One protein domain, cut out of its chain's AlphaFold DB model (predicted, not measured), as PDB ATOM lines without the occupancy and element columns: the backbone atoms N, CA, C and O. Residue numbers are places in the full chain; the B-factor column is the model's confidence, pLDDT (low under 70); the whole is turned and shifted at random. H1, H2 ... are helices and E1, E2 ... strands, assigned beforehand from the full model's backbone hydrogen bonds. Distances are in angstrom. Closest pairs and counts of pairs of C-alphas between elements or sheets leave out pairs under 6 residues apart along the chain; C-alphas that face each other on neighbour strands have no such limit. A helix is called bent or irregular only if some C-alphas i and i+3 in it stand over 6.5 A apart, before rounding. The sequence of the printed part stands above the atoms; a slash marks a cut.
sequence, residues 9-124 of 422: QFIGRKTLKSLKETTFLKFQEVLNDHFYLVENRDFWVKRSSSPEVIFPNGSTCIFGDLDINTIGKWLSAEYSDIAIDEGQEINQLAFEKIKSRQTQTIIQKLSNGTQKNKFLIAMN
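Overview. This is residues 9 to 124 of the 422 residues of the protein "Putative terminase" of viral metagenome (UniProt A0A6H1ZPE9). A twisted sheet of six strands has the long helix H1 over one face and the short helix H3 over the opposite face; the tip of a long loop, residues 108 to 113, sticks out. The 116 printed residues hold, in order, E1 H1 E2 E3 E4 H2 E5 H3 E6; the class is mixed, with under half in named elements. The mixed sheet runs E2 E3 E4 E1 E5 E6. The whole is compact, radius of gyration of the C-alphas 14.5 A, spanning 37 by 34 by 26 A.

Arrangement. E1, residues 9 to 13, is parallel to E4, residues 60 to 65 (N 11 to O 62, 2.8 A), and to E5, residues 81 to 84 (N 12 to O 83, 2.9 A). H1, residues 16 to 34, is on the sheet at a height of 9.1 A, over E4 and along the strands; the closest C-alphas, Leu 16 and Asp 65, are 4.6 A apart. H1 is only just irregular: C-alphas 21 and 24 are 6.9 A apart. E2, residues 44 to 46, E3, residues 52 to 54, and E4 make a meander, each antiparallel to the one before (N 44 to O 54, 2.8 A; N 53 to O 61, 2.9 A). H2, residues 71 to 74, only grazes the sheet and only just touches H3, residues 92 to 99, with 3 pairs of C-alphas within 8 A, the closest Ile 71 and Ala 94, 6.9 A. H3 is at a height of 10.0 A, only just over E1 and E5, 3 C-alphas on each. E6, residues 119 to 121, is parallel to E5 (N 84 to O 120, 2.8 A); E5, H3, E6 form a strand-helix-strand unit, two parallel neighbour strands with a helix between, and its crossover is right-handed. O i to N i+4 pairs are within hydrogen-bond range throughout H3 and in 13 of 15 in H1; H2 is too short for one.

Along the chain. E1 starts at C-alpha 9 (175.314, 158.136, 117.587). H1 is 24.6 A long, E4 16.7 A. E6 ends at C-alpha 121 (173.363, 160.684, 104.791).

Size, cuts and confidence. The printed part has no cut. The C-alphas of Asn 69 and Ser 111, 41.7 A apart, are the farthest. The link H3 to E6 is long, 19 residues; pLDDT is under 70 in residues 103 to 115.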
ATOM      1  N   GLN A   9     175.784 157.817 118.928       92.25
ATOM      2  CA  GLN A   9     175.314 158.136 117.587       92.25
ATOM      3  C   GLN A   9     174.328 159.303 117.628       92.25
ATOM      4  O   GLN A   9     173.432 159.326 118.471       92.25
ATOM      5  N   PHE A  10     174.464 160.241 116.697       94.94
ATOM      6  CA  PHE A  10     173.464 161.277 116.438       94.94
ATOM      7  C   PHE A  10     172.695 160.957 115.156       94.94
ATOM      8  O   PHE A  10     173.309 160.622 114.144       94.94
ATOM      9  N   ILE A  11     171.369 161.069 115.188       96.50
ATOM     10  CA  ILE A  11     170.485 160.921 114.031       96.50
ATOM     11  C   ILE A  11     169.692 162.220 113.877       96.50
ATOM     12  O   ILE A  11     168.933 162.600 114.773       96.50
ATOM     13  N   GLY A  12     169.899 162.911 112.758       95.69
ATOM     14  CA  GLY A  12     169.336 164.233 112.502       95.69
ATOM     15  C   GLY A  12     168.422 164.304 111.283       95.69
ATOM     16  O   GLY A  12     168.642 163.602 110.306       95.69
ATOM     17  N   ARG A  13     167.436 165.200 111.331       95.06
ATOM     18  CA  ARG A  13     166.602 165.650 110.193       95.06
ATOM     19  C   ARG A  13     166.329 167.148 110.365       95.06
ATOM     20  O   ARG A  13     166.608 167.691 111.436       95.06
ATOM     21  N   LYS A  14     165.782 167.838 109.358       93.19
ATOM     22  CA  LYS A  14     165.543 169.295 109.418       93.19
ATOM     23  C   LYS A  14     164.781 169.702 110.677       93.19
ATOM     24  O   LYS A  14     165.219 170.593 111.398       93.19
ATOM     25  N   THR A  15     163.684 169.008 110.979       92.06
ATOM     26  CA  THR A  15     162.867 169.278 112.167       92.06
ATOM     27  C   THR A  15     162.729 168.043 113.045       92.06
ATOM     28  O   THR A  15     162.657 166.912 112.568       92.06
ATOM     29  N   LEU A  16     162.620 168.266 114.354       91.44
ATOM     30  CA  LEU A  16     162.421 167.193 115.322       91.44
ATOM     31  C   LEU A  16     161.027 166.571 115.212       91.44
ATOM     32  O   LEU A  16     160.851 165.399 115.533       91.44
ATOM     33  N   LYS A  17     160.040 167.355 114.758       90.56
ATOM     34  CA  LYS A  17     158.684 166.869 114.502       90.56
ATOM     35  C   LYS A  17     158.706 165.810 113.399       90.56
ATOM     36  O   LYS A  17     158.316 164.679 113.668       90.56
ATOM     37  N   SER A  18     159.250 166.143 112.224       87.31
ATOM     38  CA  SER A  18     159.338 165.187 111.116       87.31
ATOM     39  C   SER A  18     160.185 163.968 111.482       87.31
ATOM     40  O   SER A  18     159.756 162.850 111.237       87.31
ATOM     41  N   LEU A  19     161.318 164.150 112.173       91.44
ATOM     42  CA  LEU A  19     162.156 163.036 112.644       91.44
ATOM     43  C   LEU A  19     161.393 162.041 113.538       91.44
ATOM     44  O   LEU A  19     161.581 160.829 113.421       91.44
ATOM     45  N   LYS A  20     160.554 162.548 114.454       90.75
ATOM     46  CA  LYS A  20     159.734 161.717 115.348       90.75
ATOM     47  C   LYS A  20     158.646 160.969 114.592       90.75
ATOM     48  O   LYS A  20     158.395 159.819 114.919       90.75
ATOM     49  N   GLU A  21     158.021 161.618 113.616       88.38
ATOM     50  CA  GLU A  21     156.930 161.059 112.811       88.38
ATOM     51  C   GLU A  21     157.427 160.063 111.744       88.38
ATOM     52  O   GLU A  21     156.625 159.290 111.227       88.38
ATOM     53  N   THR A  22     158.732 160.037 111.433       87.94
ATOM     54  CA  THR A  22     159.302 159.163 110.392       87.94
ATOM     55  C   THR A  22     160.424 158.254 110.910       87.94
ATOM     56  O   THR A  22     160.205 157.072 111.186       87.94
ATOM     57  N   THR A  23     161.644 158.779 111.033       92.12
ATOM     58  CA  THR A  23     162.874 158.012 111.263       92.12
ATOM     59  C   THR A  23     162.864 157.321 112.619       92.12
ATOM     60  O   THR A  23     163.280 156.171 112.723       92.12
ATOM     61  N   PHE A  24     162.386 158.003 113.663       93.50
ATOM     62  CA  PHE A  24     162.378 157.464 115.021       93.50
ATOM     63  C   PHE A  24     161.417 156.278 115.164       93.50
ATOM     64  O   PHE A  24     161.817 155.244 115.695       93.50
ATOM     65  N   LEU A  25     160.194 156.390 114.631       91.38
ATOM     66  CA  LEU A  25     159.235 155.280 114.620       91.38
ATOM     67  C   LEU A  25     159.800 154.082 113.858       91.38
ATOM     68  O   LEU A  25     159.854 152.982 114.408       91.38
ATOM     69  N   LYS A  26     160.336 154.303 112.648       90.56
ATOM     70  CA  LYS A  26     160.909 153.205 111.859       90.56
ATOM     71  C   LYS A  26     162.133 152.584 112.526       90.56
ATOM     72  O   LYS A  26     162.341 151.381 112.426       90.56
ATOM     73  N   PHE A  27     162.936 153.377 113.232       93.62
ATOM     74  CA  PHE A  27     164.057 152.860 114.011       93.62
ATOM     75  C   PHE A  27     163.574 151.896 115.102       93.62
ATOM     76  O   PHE A  27     164.141 150.816 115.248       93.62
ATOM     77  N   GLN A  28     162.509 152.246 115.832       92.44
ATOM     78  CA  GLN A  28     161.923 151.366 116.849       92.44
ATOM     79  C   GLN A  28     161.318 150.093 116.241       92.44
ATOM     80  O   GLN A  28     161.578 149.009 116.761       92.44
ATOM     81  N   GLU A  29     160.588 150.207 115.127       92.44
ATOM     82  CA  GLU A  29     160.082 149.052 114.365       92.44
ATOM     83  C   GLU A  29     161.225 148.127 113.946       92.44
ATOM     84  O   GLU A  29     161.150 146.923 114.139       92.44
ATOM     85  N   VAL A  30     162.338 148.669 113.444       93.00
ATOM     86  CA  VAL A  30     163.485 147.849 113.037       93.00
ATOM     87  C   VAL A  30     164.091 147.094 114.219       93.00
ATOM     88  O   VAL A  30     164.411 145.911 114.087       93.00
ATOM     89  N   LEU A  31     164.234 147.738 115.381       93.88
ATOM     90  CA  LEU A  31     164.718 147.059 116.586       93.88
ATOM     91  C   LEU A  31     163.787 145.913 117.005       93.88
ATOM     92  O   LEU A  31     164.279 144.837 117.347       93.88
ATOM     93  N   ASN A  32     162.473 146.127 116.959       92.50
ATOM     94  CA  ASN A  32     161.488 145.143 117.398       92.50
ATOM     95  C   ASN A  32     161.266 144.026 116.369       92.50
ATOM     96  O   ASN A  32     161.378 142.851 116.696       92.50
ATOM     97  N   ASP A  33     161.009 144.374 115.115       91.44
ATOM     98  CA  ASP A  33     160.444 143.453 114.127       91.44
ATOM     99  C   ASP A  33     161.528 142.755 113.296       91.44
ATOM    100  O   ASP A  33     161.337 141.630 112.838       91.44
ATOM    101  N   HIS A  34     162.697 143.389 113.125       89.38
ATOM    102  CA  HIS A  34     163.817 142.805 112.376       89.38
ATOM    103  C   HIS A  34     164.925 142.253 113.276       89.38
ATOM    104  O   HIS A  34     165.596 141.290 112.898       89.38
ATOM    105  N   PHE A  35     165.128 142.841 114.459       92.75
ATOM    106  CA  PHE A  35     166.128 142.371 115.423       92.75
ATOM    107  C   PHE A  35     165.536 141.671 116.652       92.75
ATOM    108  O   PHE A  35     166.310 141.141 117.452       92.75
ATOM    109  N   TYR A  36     164.206 141.621 116.793       94.44
ATOM    110  CA  TYR A  36     163.516 140.947 117.902       94.44
ATOM    111  C   TYR A  36     163.948 141.455 119.290       94.44
ATOM    112  O   TYR A  36     163.978 140.699 120.270       94.44
ATOM    113  N   LEU A  37     164.314 142.739 119.375       95.00
ATOM    114  CA  LEU A  37     164.723 143.405 120.609       95.00
ATOM    115  C   LEU A  37     163.508 143.992 121.322       95.00
ATOM    116  O   LEU A  37     162.659 144.634 120.711       95.00
ATOM    117  N   VAL A  38     163.463 143.830 122.639       94.56
ATOM    118  CA  VAL A  38     162.337 144.248 123.476       94.56
ATOM    119  C   VAL A  38     162.732 145.463 124.313       94.56
ATOM    120  O   VAL A  38     163.725 145.436 125.047       94.56
ATOM    121  N   GLU A  39     161.942 146.535 124.231       95.12
ATOM    122  CA  GLU A  39     162.125 147.722 125.073       95.12
ATOM    123  C   GLU A  39     162.017 147.350 126.565       95.12
ATOM    124  O   GLU A  39     161.197 146.525 126.962       95.12
ATOM    125  N   ASN A  40     162.840 147.974 127.406       95.38
ATOM    126  CA  ASN A  40     163.028 147.689 128.834       95.38
ATOM    127  C   ASN A  40     163.709 146.349 129.153       95.38
ATOM    128  O   ASN A  40     163.901 146.037 130.328       95.38
ATOM    129  N   ARG A  41     164.127 145.588 128.135       94.00
ATOM    130  CA  ARG A  41     164.972 144.393 128.277       94.00
ATOM    131  C   ARG A  41     166.295 144.556 127.536       94.00
ATOM    132  O   ARG A  41     167.359 144.421 128.130       94.00
ATOM    133  N   ASP A  42     166.208 144.863 126.246       95.44
ATOM    134  CA  ASP A  42     167.346 144.906 125.326       95.44
ATOM    135  C   ASP A  42     167.764 146.336 124.958       95.44
ATOM    136  O   ASP A  42     168.867 146.544 124.454       95.44
ATOM    137  N   PHE A  43     166.894 147.318 125.206       95.94
ATOM    138  CA  PHE A  43     167.168 148.749 125.081       95.94
ATOM    139  C   PHE A  43     166.166 149.568 125.906       95.94
ATOM    140  O   PHE A  43     165.112 149.065 126.293       95.94
ATOM    141  N   TRP A  44     166.460 150.845 126.144       96.69
ATOM    142  CA  TRP A  44     165.572 151.790 126.827       96.69
ATOM    143  C   TRP A  44     165.381 153.046 125.994       96.69
ATOM    144  O   TRP A  44     166.321 153.514 125.352       96.69
ATOM    145  N   VAL A  45     164.184 153.625 126.043       96.06
ATOM    146  CA  VAL A  45     163.859 154.844 125.299       96.06
ATOM    147  C   VAL A  45     163.566 155.987 126.263       96.06
ATOM    148  O   VAL A  45     162.563 155.977 126.980       96.06
ATOM    149  N   LYS A  46     164.393 157.032 126.238       94.06
ATOM    150  CA  LYS A  46     164.061 158.305 126.885       94.06
ATOM    151  C   LYS A  46     163.241 159.152 125.926       94.06
ATOM    152  O   LYS A  46     163.770 159.758 125.000       94.06
ATOM    153  N   ARG A  47     161.940 159.247 126.185       89.31
ATOM    154  CA  ARG A  47     160.990 160.047 125.393       89.31
ATOM    155  C   ARG A  47     160.976 161.520 125.821       89.31
ATOM    156  O   ARG A  47     159.920 162.084 126.087       89.31
ATOM    157  N   SER A  48     162.153 162.134 125.947       82.62
ATOM    158  CA  SER A  48     162.268 163.558 126.288       82.62
ATOM    159  C   SER A  48     161.903 164.457 125.093       82.62
ATOM    160  O   SER A  48     161.462 163.966 124.047       82.62
ATOM    161  N   SER A  49     162.100 165.779 125.210       80.25
ATOM    162  CA  SER A  49     161.960 166.687 124.061       80.25
ATOM    163  C   SER A  49     162.738 166.163 122.856       80.25
ATOM    164  O   SER A  49     162.179 166.135 121.763       80.25
ATOM    165  N   SER A  50     163.934 165.619 123.089       87.19
ATOM    166  CA  SER A  50     164.770 164.923 122.111       87.19
ATOM    167  C   SER A  50     164.898 163.443 122.487       87.19
ATOM    168  O   SER A  50     165.439 163.136 123.554       87.19
ATOM    169  N   PRO A  51     164.356 162.514 121.683       93.19
ATOM    170  CA  PRO A  51     164.399 161.098 122.012       93.19
ATOM    171  C   PRO A  51     165.824 160.548 122.062       93.19
ATOM    172  O   PRO A  51     166.691 160.957 121.289       93.19
ATOM    173  N   GLU A  52     166.049 159.584 122.949       95.38
ATOM    174  CA  GLU A  52     167.298 158.828 123.035       95.38
ATOM    175  C   GLU A  52     166.983 157.338 123.197       95.38
ATOM    176  O   GLU A  52     166.128 156.973 124.008       95.38
ATOM    177  N   VAL A  53     167.679 156.483 122.447       96.50
ATOM    178  CA  VAL A  53     167.657 155.023 122.613       96.50
ATOM    179  C   VAL A  53     168.973 154.582 123.235       96.50
ATOM    180  O   VAL A  53     170.037 154.965 122.756       96.50
ATOM    181  N   ILE A  54     168.908 153.788 124.298       95.69
ATOM    182  CA  ILE A  54     170.053 153.391 125.123       95.69
ATOM    183  C   ILE A  54     170.154 151.872 125.126       95.69
ATOM    184  O   ILE A  54     169.160 151.193 125.369       95.69
ATOM    185  N   PHE A  55     171.353 151.340 124.906       94.44
ATOM    186  CA  PHE A  55     171.625 149.906 124.882       94.44
ATOM    187  C   PHE A  55     172.393 149.441 126.137       94.44
ATOM    188  O   PHE A  55     173.112 150.234 126.749       94.44
ATOM    189  N   PRO A  56     172.321 148.144 126.511       92.12
ATOM    190  CA  PRO A  56     172.959 147.598 127.716       92.12
ATOM    191  C   PRO A  56     174.477 147.787 127.797       92.12
ATOM    192  O   PRO A  56     175.051 147.774 128.880       92.12
ATOM    193  N   ASN A  57     175.146 147.964 126.658       87.50
ATOM    194  CA  ASN A  57     176.586 148.221 126.583       87.50
ATOM    195  C   ASN A  57     176.948 149.716 126.735       87.50
ATOM    196  O   ASN A  57     178.081 150.097 126.434       87.50
ATOM    197  N   GLY A  58     175.991 150.561 127.128       89.12
ATOM    198  CA  GLY A  58     176.154 152.007 127.275       89.12
ATOM    199  C   GLY A  58     176.113 152.791 125.962       89.12
ATOM    200  O   GLY A  58     176.278 154.008 125.996       89.12
ATOM    201  N   SER A  59     175.917 152.135 124.812       90.12
ATOM    202  CA  SER A  59     175.756 152.841 123.539       90.12
ATOM    203  C   SER A  59     174.419 153.587 123.488       90.12
ATOM    204  O   SER A  59     173.414 153.105 124.011       90.12
ATOM    205  N   THR A  60     174.398 154.741 122.823       92.81
ATOM    206  CA  THR A  60     173.225 155.621 122.731       92.81
ATOM    207  C   THR A  60     172.998 156.123 121.309       92.81
ATOM    208  O   THR A  60     173.955 156.533 120.650       92.81
ATOM    209  N   CYS A  61     171.740 156.199 120.878       94.81
ATOM    210  CA  CYS A  61     171.306 156.896 119.666       94.81
ATOM    211  C   CYS A  61     170.455 158.107 120.063       94.81
ATOM    212  O   CYS A  61     169.408 157.945 120.688       94.81
ATOM    213  N   ILE A  62     170.903 159.309 119.710       94.81
ATOM    214  CA  ILE A  62     170.272 160.589 120.047       94.81
ATOM    215  C   ILE A  62     169.592 161.149 118.799       94.81
ATOM    216  O   ILE A  62     170.215 161.209 117.741       94.81
ATOM    217  N   PHE A  63     168.342 161.586 118.934       95.94
ATOM    218  CA  PHE A  63     167.523 162.100 117.836       95.94
ATOM    219  C   PHE A  63     167.323 163.615 117.977       95.94
ATOM    220  O   PHE A  63     166.804 164.083 118.997       95.94
ATOM    221  N   GLY A  64     167.720 164.386 116.960       94.62
ATOM    222  CA  GLY A  64     167.730 165.852 117.022       94.62
ATOM    223  C   GLY A  64     167.392 166.558 115.709       94.62
ATOM    224  O   GLY A  64     167.542 166.011 114.624       94.62
ATOM    225  N   ASP A  65     166.927 167.801 115.808       94.81
ATOM    226  CA  ASP A  65     166.755 168.685 114.653       94.81
ATOM    227  C   ASP A  65     168.085 169.299 114.187       94.81
ATOM    228  O   ASP A  65     169.001 169.521 114.980       94.81
ATOM    229  N   LEU A  66     168.178 169.596 112.895       95.44
ATOM    230  CA  LEU A  66     169.328 170.239 112.257       95.44
ATOM    231  C   LEU A  66     168.968 171.595 111.633       95.44
ATOM    232  O   LEU A  66     169.702 172.097 110.781       95.44
ATOM    233  N   ASP A  67     167.857 172.204 112.052       92.88
ATOM    234  CA  ASP A  67     167.524 173.569 111.651       92.88
ATOM    235  C   ASP A  67     168.618 174.542 112.119       92.88
ATOM    236  O   ASP A  67     169.167 174.439 113.223       92.88
ATOM    237  N   ILE A  68     168.968 175.496 111.256       88.88
ATOM    238  CA  ILE A  68     170.098 176.396 111.494       88.88
ATOM    239  C   ILE A  68     169.919 177.245 112.760       88.88
ATOM    240  O   ILE A  68     170.913 177.613 113.393       88.88
ATOM    241  N   ASN A  69     168.671 177.508 113.153       90.38
ATOM    242  CA  ASN A  69     168.331 178.322 114.315       90.38
ATOM    243  C   ASN A  69     168.429 177.543 115.636       90.38
ATOM    244  O   ASN A  69     168.547 178.145 116.701       90.38
ATOM    245  N   THR A  70     168.397 176.211 115.593       90.81
ATOM    246  CA  THR A  70     168.301 175.353 116.788       90.81
ATOM    247  C   THR A  70     169.469 174.382 116.946       90.81
ATOM    248  O   THR A  70     169.714 173.913 118.062       90.81
ATOM    249  N   ILE A  71     170.266 174.169 115.892       92.25
ATOM    250  CA  ILE A  71     171.414 173.248 115.876       92.25
ATOM    251  C   ILE A  71     172.437 173.499 116.992       92.25
ATOM    252  O   ILE A  71     173.135 172.575 117.405       92.25
ATOM    253  N   GLY A  72     172.514 174.725 117.526       90.88
ATOM    254  CA  GLY A  72     173.419 175.095 118.621       90.88
ATOM    255  C   GLY A  72     173.352 174.156 119.832       90.88
ATOM    256  O   GLY A  72     174.375 173.918 120.473       90.88
ATOM    257  N   LYS A  73     172.189 173.544 120.092       90.00
ATOM    258  CA  LYS A  73     171.981 172.564 121.174       90.00
ATOM    259  C   LYS A  73     172.862 171.317 121.048       90.00
ATOM    260  O   LYS A  73     173.172 170.687 122.053       90.00
ATOM    261  N   TRP A  74     173.272 170.969 119.829       91.31
ATOM    262  CA  TRP A  74     174.028 169.750 119.532       91.31
ATOM    263  C   TRP A  74     175.538 169.967 119.482       91.31
ATOM    264  O   TRP A  74     176.288 168.997 119.408       91.31
ATOM    265  N   LEU A  75     175.991 171.223 119.527       88.50
ATOM    266  CA  LEU A  75     177.387 171.587 119.280       88.50
ATOM    267  C   LEU A  75     178.285 171.493 120.515       88.50
ATOM    268  O   LEU A  75     179.494 171.647 120.387       88.50
ATOM    269  N   SER A  76     177.729 171.240 121.700       85.75
ATOM    270  CA  SER A  76     178.506 170.976 122.918       85.75
ATOM    271  C   SER A  76     178.827 169.491 123.106       85.75
ATOM    272  O   SER A  76     179.756 169.149 123.833       85.75
ATOM    273  N   ALA A  77     178.091 168.597 122.441       86.06
ATOM    274  CA  ALA A  77     178.268 167.155 122.553       86.06
ATOM    275  C   ALA A  77     179.233 166.611 121.492       86.06
ATOM    276  O   ALA A  77     179.438 167.215 120.442       86.06
ATOM    277  N   GLU A  78     179.851 165.473 121.789       87.31
ATOM    278  CA  GLU A  78     180.703 164.718 120.870       87.31
ATOM    279  C   GLU A  78     180.014 163.414 120.469       87.31
ATOM    280  O   GLU A  78     179.399 162.750 121.317       87.31
ATOM    281  N   TYR A  79     180.133 163.056 119.189       89.88
ATOM    282  CA  TYR A  79     179.497 161.879 118.605       89.88
ATOM    283  C   TYR A  79     180.528 161.001 117.895       89.88
ATOM    284  O   TYR A  79     181.401 161.496 117.181       89.88
ATOM    285  N   SER A  80     180.397 159.687 118.070       88.31
ATOM    286  CA  SER A  80     181.182 158.691 117.337       88.31
ATOM    287  C   SER A  80     180.697 158.605 115.889       88.31
ATOM    288  O   SER A  80     181.480 158.692 114.945       88.31
ATOM    289  N   ASP A  81     179.381 158.482 115.723       90.31
ATOM    290  CA  ASP A  81     178.726 158.280 114.437       90.31
ATOM    291  C   ASP A  81     177.607 159.308 114.252       90.31
ATOM    292  O   ASP A  81     176.931 159.697 115.207       90.31
ATOM    293  N   ILE A  82     177.400 159.747 113.014       94.56
ATOM    294  CA  ILE A  82     176.348 160.703 112.665       94.56
ATOM    295  C   ILE A  82     175.578 160.162 111.466       94.56
ATOM    296  O   ILE A  82     176.180 159.735 110.482       94.56
ATOM    297  N   ALA A  83     174.253 160.181 111.546       96.12
ATOM    298  CA  ALA A  83     173.355 159.918 110.437       96.12
ATOM    299  C   ALA A  83     172.450 161.133 110.204       96.12
ATOM    300  O   ALA A  83     171.947 161.726 111.158       96.12
ATOM    301  N   ILE A  84     172.239 161.497 108.945       96.50
ATOM    302  CA  ILE A  84     171.281 162.526 108.538       96.50
ATOM    303  C   ILE A  84     170.242 161.875 107.627       96.50
ATOM    304  O   ILE A  84     170.608 161.234 106.644       96.50
ATOM    305  N   ASP A  85     168.970 162.042 107.965       95.00
ATOM    306  CA  ASP A  85     167.824 161.687 107.131       95.00
ATOM    307  C   ASP A  85     167.293 162.935 106.409       95.00
ATOM    308  O   ASP A  85     167.323 164.033 106.974       95.00
ATOM    309  N   GLU A  86     166.837 162.765 105.166       91.75
ATOM    310  CA  GLU A  86     166.542 163.847 104.207       91.75
ATOM    311  C   GLU A  86     167.638 164.919 104.146       91.75
ATOM    312  O   GLU A  86     167.405 166.113 104.367       91.75
ATOM    313  N   GLY A  87     168.873 164.507 103.869       92.75
ATOM    314  CA  GLY A  87     170.006 165.429 103.820       92.75
ATOM    315  C   GLY A  87     169.818 166.609 102.858       92.75
ATOM    316  O   GLY A  87     170.379 167.671 103.112       92.75
ATOM    317  N   GLN A  88     169.008 166.464 101.807       89.94
ATOM    318  CA  GLN A  88     168.672 167.543 100.873       89.94
ATOM    319  C   GLN A  88     167.872 168.686 101.517       89.94
ATOM    320  O   GLN A  88     167.932 169.817 101.056       89.94
ATOM    321  N   GLU A  89     167.166 168.440 102.623       89.19
ATOM    322  CA  GLU A  89     166.414 169.482 103.334       89.19
ATOM    323  C   GLU A  89     167.296 170.323 104.278       89.19
ATOM    324  O   GLU A  89     166.842 171.325 104.844       89.19
ATOM    325  N   ILE A  90     168.547 169.902 104.505       91.88
ATOM    326  CA  ILE A  90     169.453 170.500 105.488       91.88
ATOM    327  C   ILE A  90     170.287 171.609 104.850       91.88
ATOM    328  O   ILE A  90     170.834 171.463 103.763       91.88
ATOM    329  N   ASN A  91     170.464 172.713 105.574       91.38
ATOM    330  CA  ASN A  91     171.372 173.781 105.165       91.38
ATOM    331  C   ASN A  91     172.847 173.329 105.248       91.38
ATOM    332  O   ASN A  91     173.257 172.709 106.232       91.38
ATOM    333  N   GLN A  92     173.683 173.720 104.280       92.81
ATOM    334  CA  GLN A  92     175.110 173.369 104.262       92.81
ATOM    335  C   GLN A  92     175.844 173.743 105.562       92.81
ATOM    336  O   GLN A  92     176.636 172.955 106.076       92.81
ATOM    337  N   LEU A  93     175.572 174.918 106.136       93.38
ATOM    338  CA  LEU A  93     176.200 175.353 107.384       93.38
ATOM    339  C   LEU A  93     175.799 174.455 108.561       93.38
ATOM    340  O   LEU A  93     176.621 174.194 109.438       93.38
ATOM    341  N   ALA A  94     174.558 173.965 108.583       94.62
ATOM    342  CA  ALA A  94     174.115 173.002 109.584       94.62
ATOM    343  C   ALA A  94     174.852 171.661 109.429       94.62
ATOM    344  O   ALA A  94     175.349 171.119 110.419       94.62
ATOM    345  N   PHE A  95     175.014 171.181 108.191       94.44
ATOM    346  CA  PHE A  95     175.817 169.994 107.883       94.44
ATOM    347  C   PHE A  95     177.272 170.132 108.369       94.44
ATOM    348  O   PHE A  95     177.758 169.263 109.093       94.44
ATOM    349  N   GLU A  96     177.959 171.233 108.051       93.38
ATOM    350  CA  GLU A  96     179.352 171.435 108.483       93.38
ATOM    351  C   GLU A  96     179.472 171.550 110.011       93.38
ATOM    352  O   GLU A  96     180.376 170.968 110.618       93.38
ATOM    353  N   LYS A  97     178.525 172.244 110.658       94.06
ATOM    354  CA  LYS A  97     178.479 172.370 112.121       94.06
ATOM    355  C   LYS A  97     178.347 171.010 112.801       94.06
ATOM    356  O   LYS A  97     179.142 170.725 113.697       94.06
ATOM    357  N   ILE A  98     177.399 170.162 112.391       94.12
ATOM    358  CA  ILE A  98     177.221 168.848 113.029       94.12
ATOM    359  C   ILE A  98     178.370 167.897 112.692       94.12
ATOM    360  O   ILE A  98     178.852 167.188 113.573       94.12
ATOM    361  N   LYS A  99     178.896 167.945 111.463       91.94
ATOM    362  CA  LYS A  99     180.076 167.174 111.057       91.94
ATOM    363  C   LYS A  99     181.299 167.492 111.911       91.94
ATOM    364  O   LYS A  99     182.025 166.572 112.273       91.94
ATOM    365  N   SER A 100     181.485 168.749 112.323       90.69
ATOM    366  CA  SER A 100     182.572 169.129 113.241       90.69
ATOM    367  C   SER A 100     182.495 168.450 114.618       90.69
ATOM    368  O   SER A 100     183.499 168.377 115.325       90.69
ATOM    369  N   ARG A 101     181.319 167.935 115.006       90.38
ATOM    370  CA  ARG A 101     181.088 167.227 116.278       90.38
ATOM    371  C   ARG A 101     181.370 165.731 116.200       90.38
ATOM    372  O   ARG A 101     181.296 165.050 117.223       90.38
ATOM    373  N   GLN A 102     181.705 165.225 115.014       87.12
ATOM    374  CA  GLN A 102     182.240 163.883 114.854       87.12
ATOM    375  C   GLN A 102     183.696 163.870 115.322       87.12
ATOM    376  O   GLN A 102     184.607 164.219 114.571       87.12
ATOM    377  N   THR A 103     183.931 163.484 116.571       68.94
ATOM    378  CA  THR A 103     185.268 163.531 117.169       68.94
ATOM    379  C   THR A 103     185.862 162.138 117.332       68.94
ATOM    380  O   THR A 103     185.181 161.136 117.553       68.94
ATOM    381  N   GLN A 104     187.187 162.075 117.218       54.78
ATOM    382  CA  GLN A 104     187.993 160.872 117.432       54.78
ATOM    383  C   GLN A 104     188.175 160.527 118.920       54.78
ATOM    384  O   GLN A 104     188.798 159.524 119.249       54.78
ATOM    385  N   THR A 105     187.663 161.334 119.849       50.66
ATOM    386  CA  THR A 105     187.893 161.139 121.289       50.66
ATOM    387  C   THR A 105     187.187 159.896 121.838       50.66
ATOM    388  O   THR A 105     187.601 159.362 122.862       50.66
ATOM    389  N   ILE A 106     186.198 159.357 121.111       53.94
ATOM    390  CA  ILE A 106     185.607 158.030 121.356       53.94
ATOM    391  C   ILE A 106     186.365 156.947 120.549       53.94
ATOM    392  O   ILE A 106     185.804 155.944 120.120       53.94
ATOM    393  N   ILE A 107     187.675 157.104 120.324       51.66
ATOM    394  CA  ILE A 107     188.542 155.973 119.968       51.66
ATOM    395  C   ILE A 107     188.716 155.136 121.235       51.66
ATOM    396  O   ILE A 107     189.664 155.291 122.006       51.66
ATOM    397  N   GLN A 108     187.797 154.203 121.455       52.94
ATOM    398  CA  GLN A 108     188.122 153.062 122.293       52.94
ATOM    399  C   GLN A 108     189.081 152.181 121.492       52.94
ATOM    400  O   GLN A 108     188.705 151.577 120.484       52.94
ATOM    401  N   LYS A 109     190.347 152.132 121.921       49.19
ATOM    402  CA  LYS A 109     191.265 151.061 121.522       49.19
ATOM    403  C   LYS A 109     190.675 149.755 122.044       49.19
ATOM    404  O   LYS A 109     190.851 149.412 123.208       49.19
ATOM    405  N   LEU A 110     189.933 149.055 121.198       53.72
ATOM    406  CA  LEU A 110     189.446 147.725 121.520       53.72
ATOM    407  C   LEU A 110     190.559 146.725 121.224       53.72
ATOM    408  O   LEU A 110     191.393 146.940 120.343       53.72
ATOM    409  N   SER A 111     190.543 145.603 121.937       49.75
ATOM    410  CA  SER A 111     191.498 144.492 121.798       49.75
ATOM    411  C   SER A 111     191.612 143.923 120.370       49.75
ATOM    412  O   SER A 111     192.494 143.124 120.090       49.75
ATOM    413  N   ASN A 112     190.715 144.322 119.467       53.22
ATOM    414  CA  ASN A 112     190.520 143.834 118.105       53.22
ATOM    415  C   ASN A 112     190.396 144.966 117.055       53.22
ATOM    416  O   ASN A 112     189.926 144.721 115.943       53.22
ATOM    417  N   GLY A 113     190.836 146.191 117.381       55.12
ATOM    418  CA  GLY A 113     190.987 147.308 116.437       55.12
ATOM    419  C   GLY A 113     190.266 148.598 116.845       55.12
ATOM    420  O   GLY A 113     189.446 148.618 117.757       55.12
ATOM    421  N   THR A 114     190.568 149.696 116.151       63.69
ATOM    422  CA  THR A 114     189.919 151.004 116.351       63.69
ATOM    423  C   THR A 114     188.609 151.075 115.567       63.69
ATOM    424  O   THR A 114     188.599 150.804 114.362       63.69
ATOM    425  N   GLN A 115     187.503 151.464 116.210       66.44
ATOM    426  CA  GLN A 115     186.297 151.845 115.470       66.44
ATOM    427  C   GLN A 115     186.590 153.096 114.646       66.44
ATOM    428  O   GLN A 115     187.021 154.112 115.185       66.44
ATOM    429  N   LYS A 116     186.346 153.027 113.336       75.81
ATOM    430  CA  LYS A 116     186.319 154.224 112.498       75.81
ATOM    431  C   LYS A 116     184.947 154.875 112.627       75.81
ATOM    432  O   LYS A 116     183.943 154.195 112.414       75.81
ATOM    433  N   ASN A 117     184.938 156.164 112.943       82.19
ATOM    434  CA  ASN A 117     183.743 157.000 112.921       82.19
ATOM    435  C   ASN A 117     183.092 156.950 111.535       82.19
ATOM    436  O   ASN A 117     183.788 156.981 110.514       82.19
ATOM    437  N   LYS A 118     181.763 156.875 111.495       86.44
ATOM    438  CA  LYS A 118     180.978 156.828 110.262       86.44
ATOM    439  C   LYS A 118     180.025 158.006 110.181       86.44
ATOM    440  O   LYS A 118     179.384 158.381 111.160       86.44
ATOM    441  N   PHE A 119     179.934 158.575 108.987       92.00
ATOM    442  CA  PHE A 119     178.949 159.591 108.651       92.00
ATOM    443  C   PHE A 119     178.042 159.030 107.556       92.00
ATOM    444  O   PHE A 119     178.540 158.599 106.516       92.00
ATOM    445  N   LEU A 120     176.736 159.006 107.798       94.62
ATOM    446  CA  LEU A 120     175.733 158.525 106.853       94.62
ATOM    447  C   LEU A 120     174.767 159.654 106.510       94.62
ATOM    448  O   LEU A 120     174.344 160.401 107.387       94.62
ATOM    449  N   ILE A 121     174.411 159.772 105.236       94.69
ATOM    450  CA  ILE A 121     173.363 160.684 104.791       94.69
ATOM    451  C   ILE A 121     172.446 159.921 103.851       94.69
ATOM    452  O   ILE A 121     172.912 159.375 102.852       94.69
ATOM    453  N   ALA A 122     171.163 159.888 104.184       93.50
ATOM    454  CA  ALA A 122     170.100 159.471 103.287       93.50
ATOM    455  C   ALA A 122     169.444 160.733 102.719       93.50
ATOM    456  O   ALA A 122     169.139 161.663 103.465       93.50
ATOM    457  N   MET A 123     169.289 160.798 101.399       90.56
ATOM    458  CA  MET A 123     168.651 161.925 100.725       90.56
ATOM    459  C   MET A 123     168.066 161.490  99.386       90.56
ATOM    460  O   MET A 123     168.609 160.591  98.738       90.56
ATOM    461  N   ASN A 124     167.013 162.178  98.962       89.31
ATOM    462  CA  ASN A 124     166.630 162.218  97.554       89.31
ATOM    463  C   ASN A 124     167.533 163.217  96.808       89.31
ATOM    464  O   ASN A 124     168.137 164.086  97.451       89.31
TER     465      ASN A 124